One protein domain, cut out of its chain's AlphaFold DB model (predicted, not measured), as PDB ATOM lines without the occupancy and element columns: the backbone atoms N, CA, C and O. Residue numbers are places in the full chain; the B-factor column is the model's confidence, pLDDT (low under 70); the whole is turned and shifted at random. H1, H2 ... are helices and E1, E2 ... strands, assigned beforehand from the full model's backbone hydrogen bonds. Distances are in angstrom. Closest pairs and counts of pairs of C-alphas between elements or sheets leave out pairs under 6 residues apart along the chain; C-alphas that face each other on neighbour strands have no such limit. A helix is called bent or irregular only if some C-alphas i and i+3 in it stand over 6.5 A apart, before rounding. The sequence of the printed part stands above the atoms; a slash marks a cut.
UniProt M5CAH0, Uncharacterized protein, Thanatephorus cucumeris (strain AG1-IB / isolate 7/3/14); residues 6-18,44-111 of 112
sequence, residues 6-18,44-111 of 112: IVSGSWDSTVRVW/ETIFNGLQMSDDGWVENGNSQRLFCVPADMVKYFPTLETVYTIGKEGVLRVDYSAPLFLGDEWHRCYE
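This is residues 6 to 18 and 44 to 111 of the 112 residues of an uncharacterized protein of Thanatephorus cucumeris (strain AG1-IB / isolate 7/3/14) (UniProt M5CAH0). What does one see first? A sheet of four antiparallel strands, in the order E1, E2, E5, E6, makes one end of the domain, and a smaller hairpin of two strands, E3 and E4, lies toward the other end, with residues 69 to 81 linking E4 to E5. After E6 the printed part runs on away from the sheet to H2, a short helix apart from E3 and E4. What is it made of, and how large is it? The printed part has 81 residues with two named helices and six named strands, along the chain E1, E2, H1, E3, E4, E5, E6, H2; the class is mixed, helices and strands, with 36 residues in named elements, under half. It is compact, with a radius of gyration of the C-alphas of 13.4 A and spans of 38 by 29 by 24 A.

How is the larger sheet paired? E1, residues 6 to 9, and E2, residues 15 to 18, form a hairpin at 161 degrees, antiparallel, with N 8 and O 16 3.0 A apart. E2 is antiparallel at 172 degrees to E5, residues 82 to 87, with N 83 and O 17 2.8 A apart. E5 and E6, residues 90 to 92, form a hairpin at 156 degrees, antiparallel, with N 85 and O 92 2.9 A apart. And the smaller one? E3, residues 57 to 59, and E4, residues 65 to 68, form a hairpin at 151 degrees, antiparallel, with N 58 and O 67 2.9 A apart; residues 51 to 52 also pair antiparallel with residues 58 to 59 of E3. Where are the helices? H1, residues 44 to 47, and H2, residues 103 to 110, are not on the larger sheet, and they are apart. H1 is too short for an O i to N i+4 pair; in H2 0 of 4 such pairs and 3 of 5 O i to N i+3 pairs are within hydrogen-bond range.

Where does the first strand begin? C-alpha 6 of E1 is at (164.311, 191.141, 295.222); E1 is 10.5 A long and E2 10.2 A. How long are the later elements? H1 is 5.5 A, E3 6.3 A, E4 7.9 A, E5 13.5 A, E6 6.7 A and H2 14.5 A. Where does the last helix end? C-alpha 110 is at (171.523, 196.650, 264.313); H2 is irregular, with C-alphas 104 and 107 7.3 A apart.

How far does it reach? The two C-alphas farthest apart, of Trp 11 and Asp 104, are 39.1 A apart. Where is it cut? Residues 19 to 43 are not printed, and C-alphas 18 and 44 are 18.2 A apart across the cut. Which link is long, and where is confidence low? The link from E4 to E5, 13 residues, is long. Residues 44 to 49, 80 to 81 and 97 have pLDDT under 70, and the mean of the printed part is 80.4.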
ATOM      1  N   ILE A   6     164.030 190.264 294.085       88.88
ATOM      2  CA  ILE A   6     164.311 191.141 295.222       88.88
ATOM      3  C   ILE A   6     164.247 192.575 294.708       88.88
ATOM      4  O   ILE A   6     164.806 192.869 293.654       88.88
ATOM      5  N   VAL A   7     163.585 193.465 295.442       90.25
ATOM      6  CA  VAL A   7     163.487 194.890 295.103       90.25
ATOM      7  C   VAL A   7     164.024 195.703 296.273       90.25
ATOM      8  O   VAL A   7     163.629 195.466 297.412       90.25
ATOM      9  N   SER A   8     164.918 196.653 296.000       90.06
ATOM     10  CA  SER A   8     165.468 197.555 297.016       90.06
ATOM     11  C   SER A   8     165.548 198.988 296.497       90.06
ATOM     12  O   SER A   8     165.879 199.206 295.332       90.06
ATOM     13  N   GLY A   9     165.240 199.955 297.364       90.69
ATOM     14  CA  GLY A   9     165.422 201.384 297.113       90.69
ATOM     15  C   GLY A   9     166.705 201.896 297.767       90.69
ATOM     16  O   GLY A   9     167.052 201.472 298.868       90.69
ATOM     17  N   SER A  10     167.400 202.813 297.100       86.19
ATOM     18  CA  SER A  10     168.679 203.374 297.540       86.19
ATOM     19  C   SER A  10     168.597 204.893 297.726       86.19
ATOM     20  O   SER A  10     167.760 205.580 297.136       86.19
ATOM     21  N   TRP A  11     169.495 205.435 298.552       89.12
ATOM     22  CA  TRP A  11     169.636 206.879 298.773       89.12
ATOM     23  C   TRP A  11     170.085 207.632 297.507       89.12
ATOM     24  O   TRP A  11     169.850 208.829 297.369       89.12
ATOM     25  N   ASP A  12     170.663 206.922 296.535       83.75
ATOM     26  CA  ASP A  12     171.031 207.450 295.212       83.75
ATOM     27  C   ASP A  12     169.823 207.772 294.302       83.75
ATOM     28  O   ASP A  12     169.998 208.108 293.127       83.75
ATOM     29  N   SER A  13     168.600 207.715 294.846       87.06
ATOM     30  CA  SER A  13     167.330 207.912 294.138       87.06
ATOM     31  C   SER A  13     167.031 206.840 293.084       87.06
ATOM     32  O   SER A  13     166.361 207.130 292.090       87.06
ATOM     33  N   THR A  14     167.506 205.607 293.296       87.38
ATOM     34  CA  THR A  14     167.208 204.456 292.433       87.38
ATOM     35  C   THR A  14     166.444 203.354 293.153       87.38
ATOM     36  O   THR A  14     166.540 203.178 294.369       87.38
ATOM     37  N   VAL A  15     165.709 202.570 292.366       90.38
ATOM     38  CA  VAL A  15     165.197 201.253 292.746       90.38
ATOM     39  C   VAL A  15     165.899 200.207 291.886       90.38
ATOM     40  O   VAL A  15     165.954 200.339 290.663       90.38
ATOM     41  N   ARG A  16     166.426 199.156 292.513       87.81
ATOM     42  CA  ARG A  16     167.104 198.041 291.835       87.81
ATOM     43  C   ARG A  16     166.313 196.759 292.019       87.81
ATOM     44  O   ARG A  16     165.830 196.481 293.120       87.81
ATOM     45  N   VAL A  17     166.210 195.981 290.945       86.69
ATOM     46  CA  VAL A  17     165.554 194.670 290.955       86.69
ATOM     47  C   VAL A  17     166.565 193.579 290.645       86.69
ATOM     48  O   VAL A  17     167.266 193.650 289.641       86.69
ATOM     49  N   TRP A  18     166.600 192.552 291.485       84.12
ATOM     50  CA  TRP A  18     167.531 191.431 291.402       84.12
ATOM     51  C   TRP A  18     166.765 190.135 291.148       84.12
ATOM     52  O   TRP A  18     165.656 189.948 291.663       84.12
ATOM     53  N   GLU A  44     178.760 182.893 278.548       54.41
ATOM     54  CA  GLU A  44     178.706 182.640 279.991       54.41
ATOM     55  C   GLU A  44     180.094 182.793 280.631       54.41
ATOM     56  O   GLU A  44     180.212 183.155 281.795       54.41
ATOM     57  N   THR A  45     181.164 182.588 279.854       56.81
ATOM     58  CA  THR A  45     182.543 182.726 280.342       56.81
ATOM     59  C   THR A  45     183.010 184.187 280.347       56.81
ATOM     60  O   THR A  45     183.789 184.551 281.219       56.81
ATOM     61  N   ILE A  46     182.515 185.031 279.432       61.03
ATOM     62  CA  ILE A  46     182.843 186.471 279.382       61.03
ATOM     63  C   ILE A  46     182.207 187.215 280.562       61.03
ATOM     64  O   ILE A  46     182.826 188.106 281.140       61.03
ATOM     65  N   PHE A  47     180.982 186.832 280.932       60.75
ATOM     66  CA  PHE A  47     180.258 187.456 282.037       60.75
ATOM     67  C   PHE A  47     180.699 186.981 283.419       60.75
ATOM     68  O   PHE A  47     180.517 187.698 284.399       60.75
ATOM     69  N   ASN A  48     181.313 185.806 283.532       61.25
ATOM     70  CA  ASN A  48     181.872 185.373 284.807       61.25
ATOM     71  C   ASN A  48     182.989 186.340 285.238       61.25
ATOM     72  O   ASN A  48     184.068 186.369 284.650       61.25
ATOM     73  N   GLY A  49     182.712 187.143 286.270       66.56
ATOM     74  CA  GLY A  49     183.631 188.167 286.767       66.56
ATOM     75  C   GLY A  49     183.539 189.515 286.052       66.56
ATOM     76  O   GLY A  49     184.504 190.269 286.104       66.56
ATOM     77  N   LEU A  50     182.418 189.826 285.383       76.50
ATOM     78  CA  LEU A  50     182.196 191.166 284.840       76.50
ATOM     79  C   LEU A  50     182.179 192.193 285.983       76.50
ATOM     80  O   LEU A  50     181.310 192.137 286.857       76.50
ATOM     81  N   GLN A  51     183.112 193.134 285.958       77.50
ATOM     82  CA  GLN A  51     183.222 194.186 286.956       77.50
ATOM     83  C   GLN A  51     183.206 195.546 286.273       77.50
ATOM     84  O   GLN A  51     183.797 195.735 285.215       77.50
ATOM     85  N   MET A  52     182.511 196.496 286.887       82.12
ATOM     86  CA  MET A  52     182.515 197.879 286.443       82.12
ATOM     87  C   MET A  52     183.380 198.716 287.377       82.12
ATOM     88  O   MET A  52     183.226 198.641 288.597       82.12
ATOM     89  N   SER A  53     184.274 199.497 286.788       81.31
ATOM     90  CA  SER A  53     185.154 200.434 287.477       81.31
ATOM     91  C   SER A  53     184.516 201.821 287.568       81.31
ATOM     92  O   SER A  53     183.685 202.198 286.739       81.31
ATOM     93  N   ASP A  54     184.944 202.616 288.552       81.38
ATOM     94  CA  ASP A  54     184.447 203.986 288.763       81.38
ATOM     95  C   ASP A  54     184.766 204.935 287.589       81.38
ATOM     96  O   ASP A  54     184.113 205.964 287.420       81.38
ATOM     97  N   ASP A  55     185.749 204.587 286.751       85.81
ATOM     98  CA  ASP A  55     186.104 205.313 285.523       85.81
ATOM     99  C   ASP A  55     185.198 204.968 284.323       85.81
ATOM    100  O   ASP A  55     185.394 205.484 283.221       85.81
ATOM    101  N   GLY A  56     184.196 204.111 284.539       86.94
ATOM    102  CA  GLY A  56     183.195 203.717 283.557       86.94
ATOM    103  C   GLY A  56     183.583 202.543 282.671       86.94
ATOM    104  O   GLY A  56     182.770 202.132 281.843       86.94
ATOM    105  N   TRP A  57     184.773 201.960 282.836       88.69
ATOM    106  CA  TRP A  57     185.137 200.746 282.111       88.69
ATOM    107  C   TRP A  57     184.486 199.505 282.712       88.69
ATOM    108  O   TRP A  57     184.494 199.291 283.923       88.69
ATOM    109  N   VAL A  58     183.948 198.666 281.832       84.88
ATOM    110  CA  VAL A  58     183.500 197.316 282.156       84.88
ATOM    111  C   VAL A  58     184.589 196.337 281.747       84.88
ATOM    112  O   VAL A  58     185.033 196.331 280.596       84.88
ATOM    113  N   GLU A  59     185.012 195.512 282.692       85.19
ATOM    114  CA  GLU A  59     186.086 194.538 282.549       85.19
ATOM    115  C   GLU A  59     185.553 193.117 282.744       85.19
ATOM    116  O   GLU A  59     184.587 192.904 283.474       85.19
ATOM    117  N   ASN A  60     186.165 192.136 282.080       80.38
ATOM    118  CA  ASN A  60     185.900 190.721 282.354       80.38
ATOM    119  C   ASN A  60     186.723 190.215 283.557       80.38
ATOM    120  O   ASN A  60     187.580 190.926 284.081       80.38
ATOM    121  N   GLY A  61     186.541 188.945 283.940       77.06
ATOM    122  CA  GLY A  61     187.290 188.328 285.044       77.06
ATOM    123  C   GLY A  61     188.818 188.260 284.864       77.06
ATOM    124  O   GLY A  61     189.520 187.914 285.809       77.06
ATOM    125  N   ASN A  62     189.343 188.605 283.682       82.94
ATOM    126  CA  ASN A  62     190.778 188.734 283.403       82.94
ATOM    127  C   ASN A  62     191.266 190.199 283.433       82.94
ATOM    128  O   ASN A  62     192.364 190.477 282.951       82.94
ATOM    129  N   SER A  63     190.448 191.141 283.920       82.94
ATOM    130  CA  SER A  63     190.707 192.591 283.885       82.94
ATOM    131  C   SER A  63     190.902 193.158 282.471       82.94
ATOM    132  O   SER A  63     191.598 194.154 282.268       82.94
ATOM    133  N   GLN A  64     190.311 192.524 281.452       84.75
ATOM    134  CA  GLN A  64     190.319 193.062 280.092       84.75
ATOM    135  C   GLN A  64     189.124 193.989 279.904       84.75
ATOM    136  O   GLN A  64     187.982 193.582 280.119       84.75
ATOM    137  N   ARG A  65     189.392 195.214 279.449       86.94
ATOM    138  CA  ARG A  65     188.373 196.223 279.142       86.94
ATOM    139  C   ARG A  65     187.548 195.803 277.930       86.94
ATOM    140  O   ARG A  65     188.103 195.552 276.863       86.94
ATOM    141  N   LEU A  66     186.232 195.751 278.105       83.38
ATOM    142  CA  LEU A  66     185.277 195.363 277.069       83.38
ATOM    143  C   LEU A  66     184.629 196.588 276.423       83.38
ATOM    144  O   LEU A  66     184.706 196.772 275.212       83.38
ATOM    145  N   PHE A  67     184.006 197.440 277.236       84.12
ATOM    146  CA  PHE A  67     183.352 198.670 276.795       84.12
ATOM    147  C   PHE A  67     183.371 199.711 277.914       84.12
ATOM    148  O   PHE A  67     183.570 199.375 279.083       84.12
ATOM    149  N   CYS A  68     183.175 200.979 277.554       87.62
ATOM    150  CA  CYS A  68     183.016 202.061 278.518       87.62
ATOM    151  C   CYS A  68     181.572 202.555 278.523       87.62
ATOM    152  O   CYS A  68     180.914 202.640 277.486       87.62
ATOM    153  N   VAL A  69     181.088 202.882 279.711       85.12
ATOM    154  CA  VAL A  69     179.816 203.556 279.933       85.12
ATOM    155  C   VAL A  69     180.130 204.985 280.370       85.12
ATOM    156  O   VAL A  69     181.066 205.192 281.146       85.12
ATOM    157  N   PRO A  70     179.368 205.983 279.900       84.94
ATOM    158  CA  PRO A  70     179.477 207.348 280.393       84.94
ATOM    159  C   PRO A  70     179.465 207.434 281.928       84.94
ATOM    160  O   PRO A  70     178.683 206.755 282.597       84.94
ATOM    161  N   ALA A  71     180.348 208.271 282.482       80.00
ATOM    162  CA  ALA A  71     180.621 208.359 283.921       80.00
ATOM    163  C   ALA A  71     179.371 208.672 284.771       80.00
ATOM    164  O   ALA A  71     179.223 208.194 285.894       80.00
ATOM    165  N   ASP A  72     178.440 209.452 284.226       79.62
ATOM    166  CA  ASP A  72     177.165 209.800 284.856       79.62
ATOM    167  C   ASP A  72     176.190 208.614 284.957       79.62
ATOM    168  O   ASP A  72     175.321 208.602 285.838       79.62
ATOM    169  N   MET A  73     176.367 207.598 284.108       78.25
ATOM    170  CA  MET A  73     175.559 206.381 284.062       78.25
ATOM    171  C   MET A  73     176.142 205.208 284.855       78.25
ATOM    172  O   MET A  73     175.401 204.275 285.160       78.25
ATOM    173  N   VAL A  74     177.414 205.265 285.265       81.31
ATOM    174  CA  VAL A  74     178.099 204.187 286.012       81.31
ATOM    175  C   VAL A  74     177.314 203.762 287.251       81.31
ATOM    176  O   VAL A  74     177.051 202.582 287.458       81.31
ATOM    177  N   LYS A  75     176.826 204.731 288.033       77.38
ATOM    178  CA  LYS A  75     176.004 204.468 289.228       77.38
ATOM    179  C   LYS A  75     174.686 203.754 288.924       77.38
ATOM    180  O   LYS A  75     174.140 203.100 289.807       77.38
ATOM    181  N   TYR A  76     174.154 203.885 287.714       78.88
ATOM    182  CA  TYR A  76     172.859 203.330 287.326       78.88
ATOM    183  C   TYR A  76     172.984 202.011 286.571       78.88
ATOM    184  O   TYR A  76     172.004 201.265 286.494       78.88
ATOM    185  N   PHE A  77     174.164 201.719 286.021       76.56
ATOM    186  CA  PHE A  77     174.372 200.583 285.141       76.56
ATOM    187  C   PHE A  77     174.083 199.259 285.875       76.56
ATOM    188  O   PHE A  77     174.652 199.006 286.942       76.56
ATOM    189  N   PRO A  78     173.161 198.420 285.364       74.00
ATOM    190  CA  PRO A  78     172.841 197.143 285.984       74.00
ATOM    191  C   PRO A  78     174.056 196.214 285.974       74.00
ATOM    192  O   PRO A  78     174.633 195.955 284.920       74.00
ATOM    193  N   THR A  79     174.427 195.667 287.131       70.56
ATOM    194  CA  THR A  79     175.366 194.536 287.200       70.56
ATOM    195  C   THR A  79     174.676 193.250 286.732       70.56
ATOM    196  O   THR A  79     173.459 193.228 286.569       70.56
ATOM    197  N   LEU A  80     175.415 192.151 286.559       65.38
ATOM    198  CA  LEU A  80     174.848 190.850 286.154       65.38
ATOM    199  C   LEU A  80     173.724 190.337 287.062       65.38
ATOM    200  O   LEU A  80     172.841 189.599 286.624       65.38
ATOM    201  N   GLU A  81     173.752 190.737 288.329       67.69
ATOM    202  CA  GLU A  81     172.754 190.364 289.328       67.69
ATOM    203  C   GLU A  81     171.529 191.296 289.297       67.69
ATOM    204  O   GLU A  81     170.443 190.917 289.751       67.69
ATOM    205  N   THR A  82     171.683 192.496 288.725       70.75
ATOM    206  CA  THR A  82     170.627 193.505 288.604       70.75
ATOM    207  C   THR A  82     169.917 193.357 287.256       70.75
ATOM    208  O   THR A  82     170.512 193.502 286.195       70.75
ATOM    209  N   VAL A  83     168.610 193.105 287.271       72.56
ATOM    210  CA  VAL A  83     167.803 192.923 286.052       72.56
ATOM    211  C   VAL A  83     167.482 194.260 285.384       72.56
ATOM    212  O   VAL A  83     167.460 194.356 284.158       72.56
ATOM    213  N   TYR A  84     167.200 195.285 286.185       82.75
ATOM    214  CA  TYR A  84     167.010 196.659 285.733       82.75
ATOM    215  C   TYR A  84     167.145 197.629 286.910       82.75
ATOM    216  O   TYR A  84     166.815 197.297 288.055       82.75
ATOM    217  N   THR A  85     167.613 198.836 286.600       85.12
ATOM    218  CA  THR A  85     167.685 199.975 287.519       85.12
ATOM    219  C   THR A  85     166.626 200.988 287.111       85.12
ATOM    220  O   THR A  85     166.566 201.396 285.952       85.12
ATOM    221  N   ILE A  86     165.786 201.401 288.055       87.12
ATOM    222  CA  ILE A  86     164.748 202.414 287.856       87.12
ATOM    223  C   ILE A  86     165.224 203.690 288.548       87.12
ATOM    224  O   ILE A  86     165.419 203.699 289.762       87.12
ATOM    225  N   GLY A  87     165.426 204.756 287.781       86.25
ATOM    226  CA  GLY A  87     165.817 206.074 288.275       86.25
ATOM    227  C   GLY A  87     164.882 207.172 287.767       86.25
ATOM    228  O   GLY A  87     163.918 206.908 287.050       86.25
ATOM    229  N   LYS A  88     165.186 208.426 288.120       82.50
ATOM    230  CA  LYS A  88     164.421 209.601 287.653       82.50
ATOM    231  C   LYS A  88     164.348 209.709 286.130       82.50
ATOM    232  O   LYS A  88     163.316 210.111 285.608       82.50
ATOM    233  N   GLU A  89     165.418 209.311 285.449       81.56
ATOM    234  CA  GLU A  89     165.535 209.391 283.988       81.56
ATOM    235  C   GLU A  89     164.859 208.213 283.260       81.56
ATOM    236  O   GLU A  89     164.843 208.166 282.033       81.56
ATOM    237  N   GLY A  90     164.295 207.253 284.002       85.19
ATOM    238  CA  GLY A  90     163.611 206.086 283.452       85.19
ATOM    239  C   GLY A  90     164.222 204.760 283.894       85.19
ATOM    240  O   GLY A  90     164.814 204.644 284.970       85.19
ATOM    241  N   VAL A  91     164.028 203.732 283.068       86.00
ATOM    242  CA  VAL A  91     164.464 202.360 283.350       86.00
ATOM    243  C   VAL A  91     165.660 202.016 282.478       86.00
ATOM    244  O   VAL A  91     165.558 202.019 281.253       86.00
ATOM    245  N   LEU A  92     166.772 201.659 283.113       86.25
ATOM    246  CA  LEU A  92     167.933 201.099 282.440       86.25
ATOM    247  C   LEU A  92     167.903 199.573 282.573       86.25
ATOM    248  O   LEU A  92     167.883 199.035 283.683       86.25
ATOM    249  N   ARG A  93     167.901 198.878 281.434       82.69
ATOM    250  CA  ARG A  93     167.945 197.414 281.338       82.69
ATOM    251  C   ARG A  93     169.112 197.019 280.446       82.69
ATOM    252  O   ARG A  93     169.264 197.576 279.365       82.69
ATOM    253  N   VAL A  94     169.883 196.029 280.880       77.88
ATOM    254  CA  VAL A  94     170.942 195.416 280.074       77.88
ATOM    255  C   VAL A  94     170.617 193.937 279.926       77.88
ATOM    256  O   VAL A  94     170.329 193.258 280.913       77.88
ATOM    257  N   ASP A  95     170.596 193.448 278.688       74.69
ATOM    258  CA  ASP A  95     170.318 192.045 278.405       74.69
ATOM    259  C   ASP A  95     171.616 191.254 278.257       74.69
ATOM    260  O   ASP A  95     172.212 191.181 277.187       74.69
ATOM    261  N   TYR A  96     172.041 190.638 279.354       72.69
ATOM    262  CA  TYR A  96     173.223 189.781 279.383       72.69
ATOM    263  C   TYR A  96     172.965 188.359 278.844       72.69
ATOM    264  O   TYR A  96     173.860 187.519 278.879       72.69
ATOM    265  N   SER A  97     171.747 188.046 278.376       69.75
ATOM    266  CA  SER A  97     171.434 186.730 277.795       69.75
ATOM    267  C   SER A  97     171.739 186.632 276.299       69.75
ATOM    268  O   SER A  97     171.913 185.525 275.783       69.75
ATOM    269  N   ALA A  98     171.827 187.775 275.618       72.31
ATOM    270  CA  ALA A  98     172.177 187.865 274.210       72.31
ATOM    271  C   ALA A  98     173.705 187.850 273.998       72.31
ATOM    272  O   ALA A  98     174.459 188.161 274.928       72.31
ATOM    273  N   PRO A  99     174.171 187.511 272.782       74.06
ATOM    274  CA  PRO A  99     175.552 187.737 272.383       74.06
ATOM    275  C   PRO A  99     175.944 189.220 272.522       74.06
ATOM    276  O   PRO A  99     175.208 190.115 272.123       74.06
ATOM    277  N   LEU A 100     177.118 189.465 273.091       75.38
ATOM    278  CA  LEU A 100     177.823 190.726 273.195       75.38
ATOM    279  C   LEU A 100     178.627 190.815 271.922       75.38
ATOM    280  O   LEU A 100     179.591 190.075 271.726       75.38
ATOM    281  N   PHE A 101     178.237 191.753 271.087       81.25
ATOM    282  CA  PHE A 101     179.014 192.115 269.929       81.25
ATOM    283  C   PHE A 101     180.097 193.099 270.368       81.25
ATOM    284  O   PHE A 101     179.810 194.226 270.775       81.25
ATOM    285  N   LEU A 102     181.346 192.642 270.346       79.88
ATOM    286  CA  LEU A 102     182.520 193.417 270.738       79.88
ATOM    287  C   LEU A 102     183.436 193.623 269.534       79.88
ATOM    288  O   LEU A 102     183.416 192.849 268.581       79.88
ATOM    289  N   GLY A 103     184.279 194.652 269.598       82.50
ATOM    290  CA  GLY A 103     185.275 194.897 268.558       82.50
ATOM    291  C   GLY A 103     184.626 195.176 267.207       82.50
ATOM    292  O   GLY A 103     183.807 196.081 267.098       82.50
ATOM    293  N   ASP A 104     185.006 194.415 266.186       86.44
ATOM    294  CA  ASP A 104     184.496 194.520 264.821       86.44
ATOM    295  C   ASP A 104     183.068 193.991 264.660       86.44
ATOM    296  O   ASP A 104     182.397 194.397 263.717       86.44
ATOM    297  N   GLU A 105     182.551 193.191 265.597       86.12
ATOM    298  CA  GLU A 105     181.184 192.661 265.543       86.12
ATOM    299  C   GLU A 105     180.098 193.690 265.898       86.12
ATOM    300  O   GLU A 105     178.923 193.414 265.678       86.12
ATOM    301  N   TRP A 106     180.451 194.878 266.412       84.62
ATOM    302  CA  TRP A 106     179.501 195.881 266.939       84.62
ATOM    303  C   TRP A 106     178.346 196.242 265.988       84.62
ATOM    304  O   TRP A 106     177.256 196.597 266.433       84.62
ATOM    305  N   HIS A 107     178.581 196.169 264.677       87.06
ATOM    306  CA  HIS A 107     177.592 196.481 263.645       87.06
ATOM    307  C   HIS A 107     176.394 195.523 263.676       87.06
ATOM    308  O   HIS A 107     175.284 195.916 263.324       87.06
ATOM    309  N   ARG A 108     176.595 194.305 264.186       86.44
ATOM    310  CA  ARG A 108     175.567 193.271 264.322       86.44
ATOM    311  C   ARG A 108     174.507 193.615 265.371       86.44
ATOM    312  O   ARG A 108     173.452 193.000 265.383       86.44
ATOM    313  N   CYS A 109     174.734 194.631 266.211       81.31
ATOM    314  CA  CYS A 109     173.717 195.168 267.126       81.31
ATOM    315  C   CYS A 109     172.481 195.740 266.410       81.31
ATOM    316  O   CYS A 109     171.457 195.945 267.057       81.31
ATOM    317  N   TYR A 110     172.595 196.057 265.118       82.94
ATOM    318  CA  TYR A 110     171.523 196.650 264.313       82.94
ATOM    319  C   TYR A 110     170.921 195.664 263.308       82.94
ATOM    320  O   TYR A 110     170.084 196.055 262.497       82.94
ATOM    321  N   GLU A 111     171.386 194.417 263.319       82.56
ATOM    322  CA  GLU A 111     170.865 193.355 262.471       82.56
ATOM    323  C   GLU A 111     169.751 192.638 263.253       82.56
ATOM    324  O   GLU A 111     170.005 192.113 264.337       82.56
TER     325      GLU A 111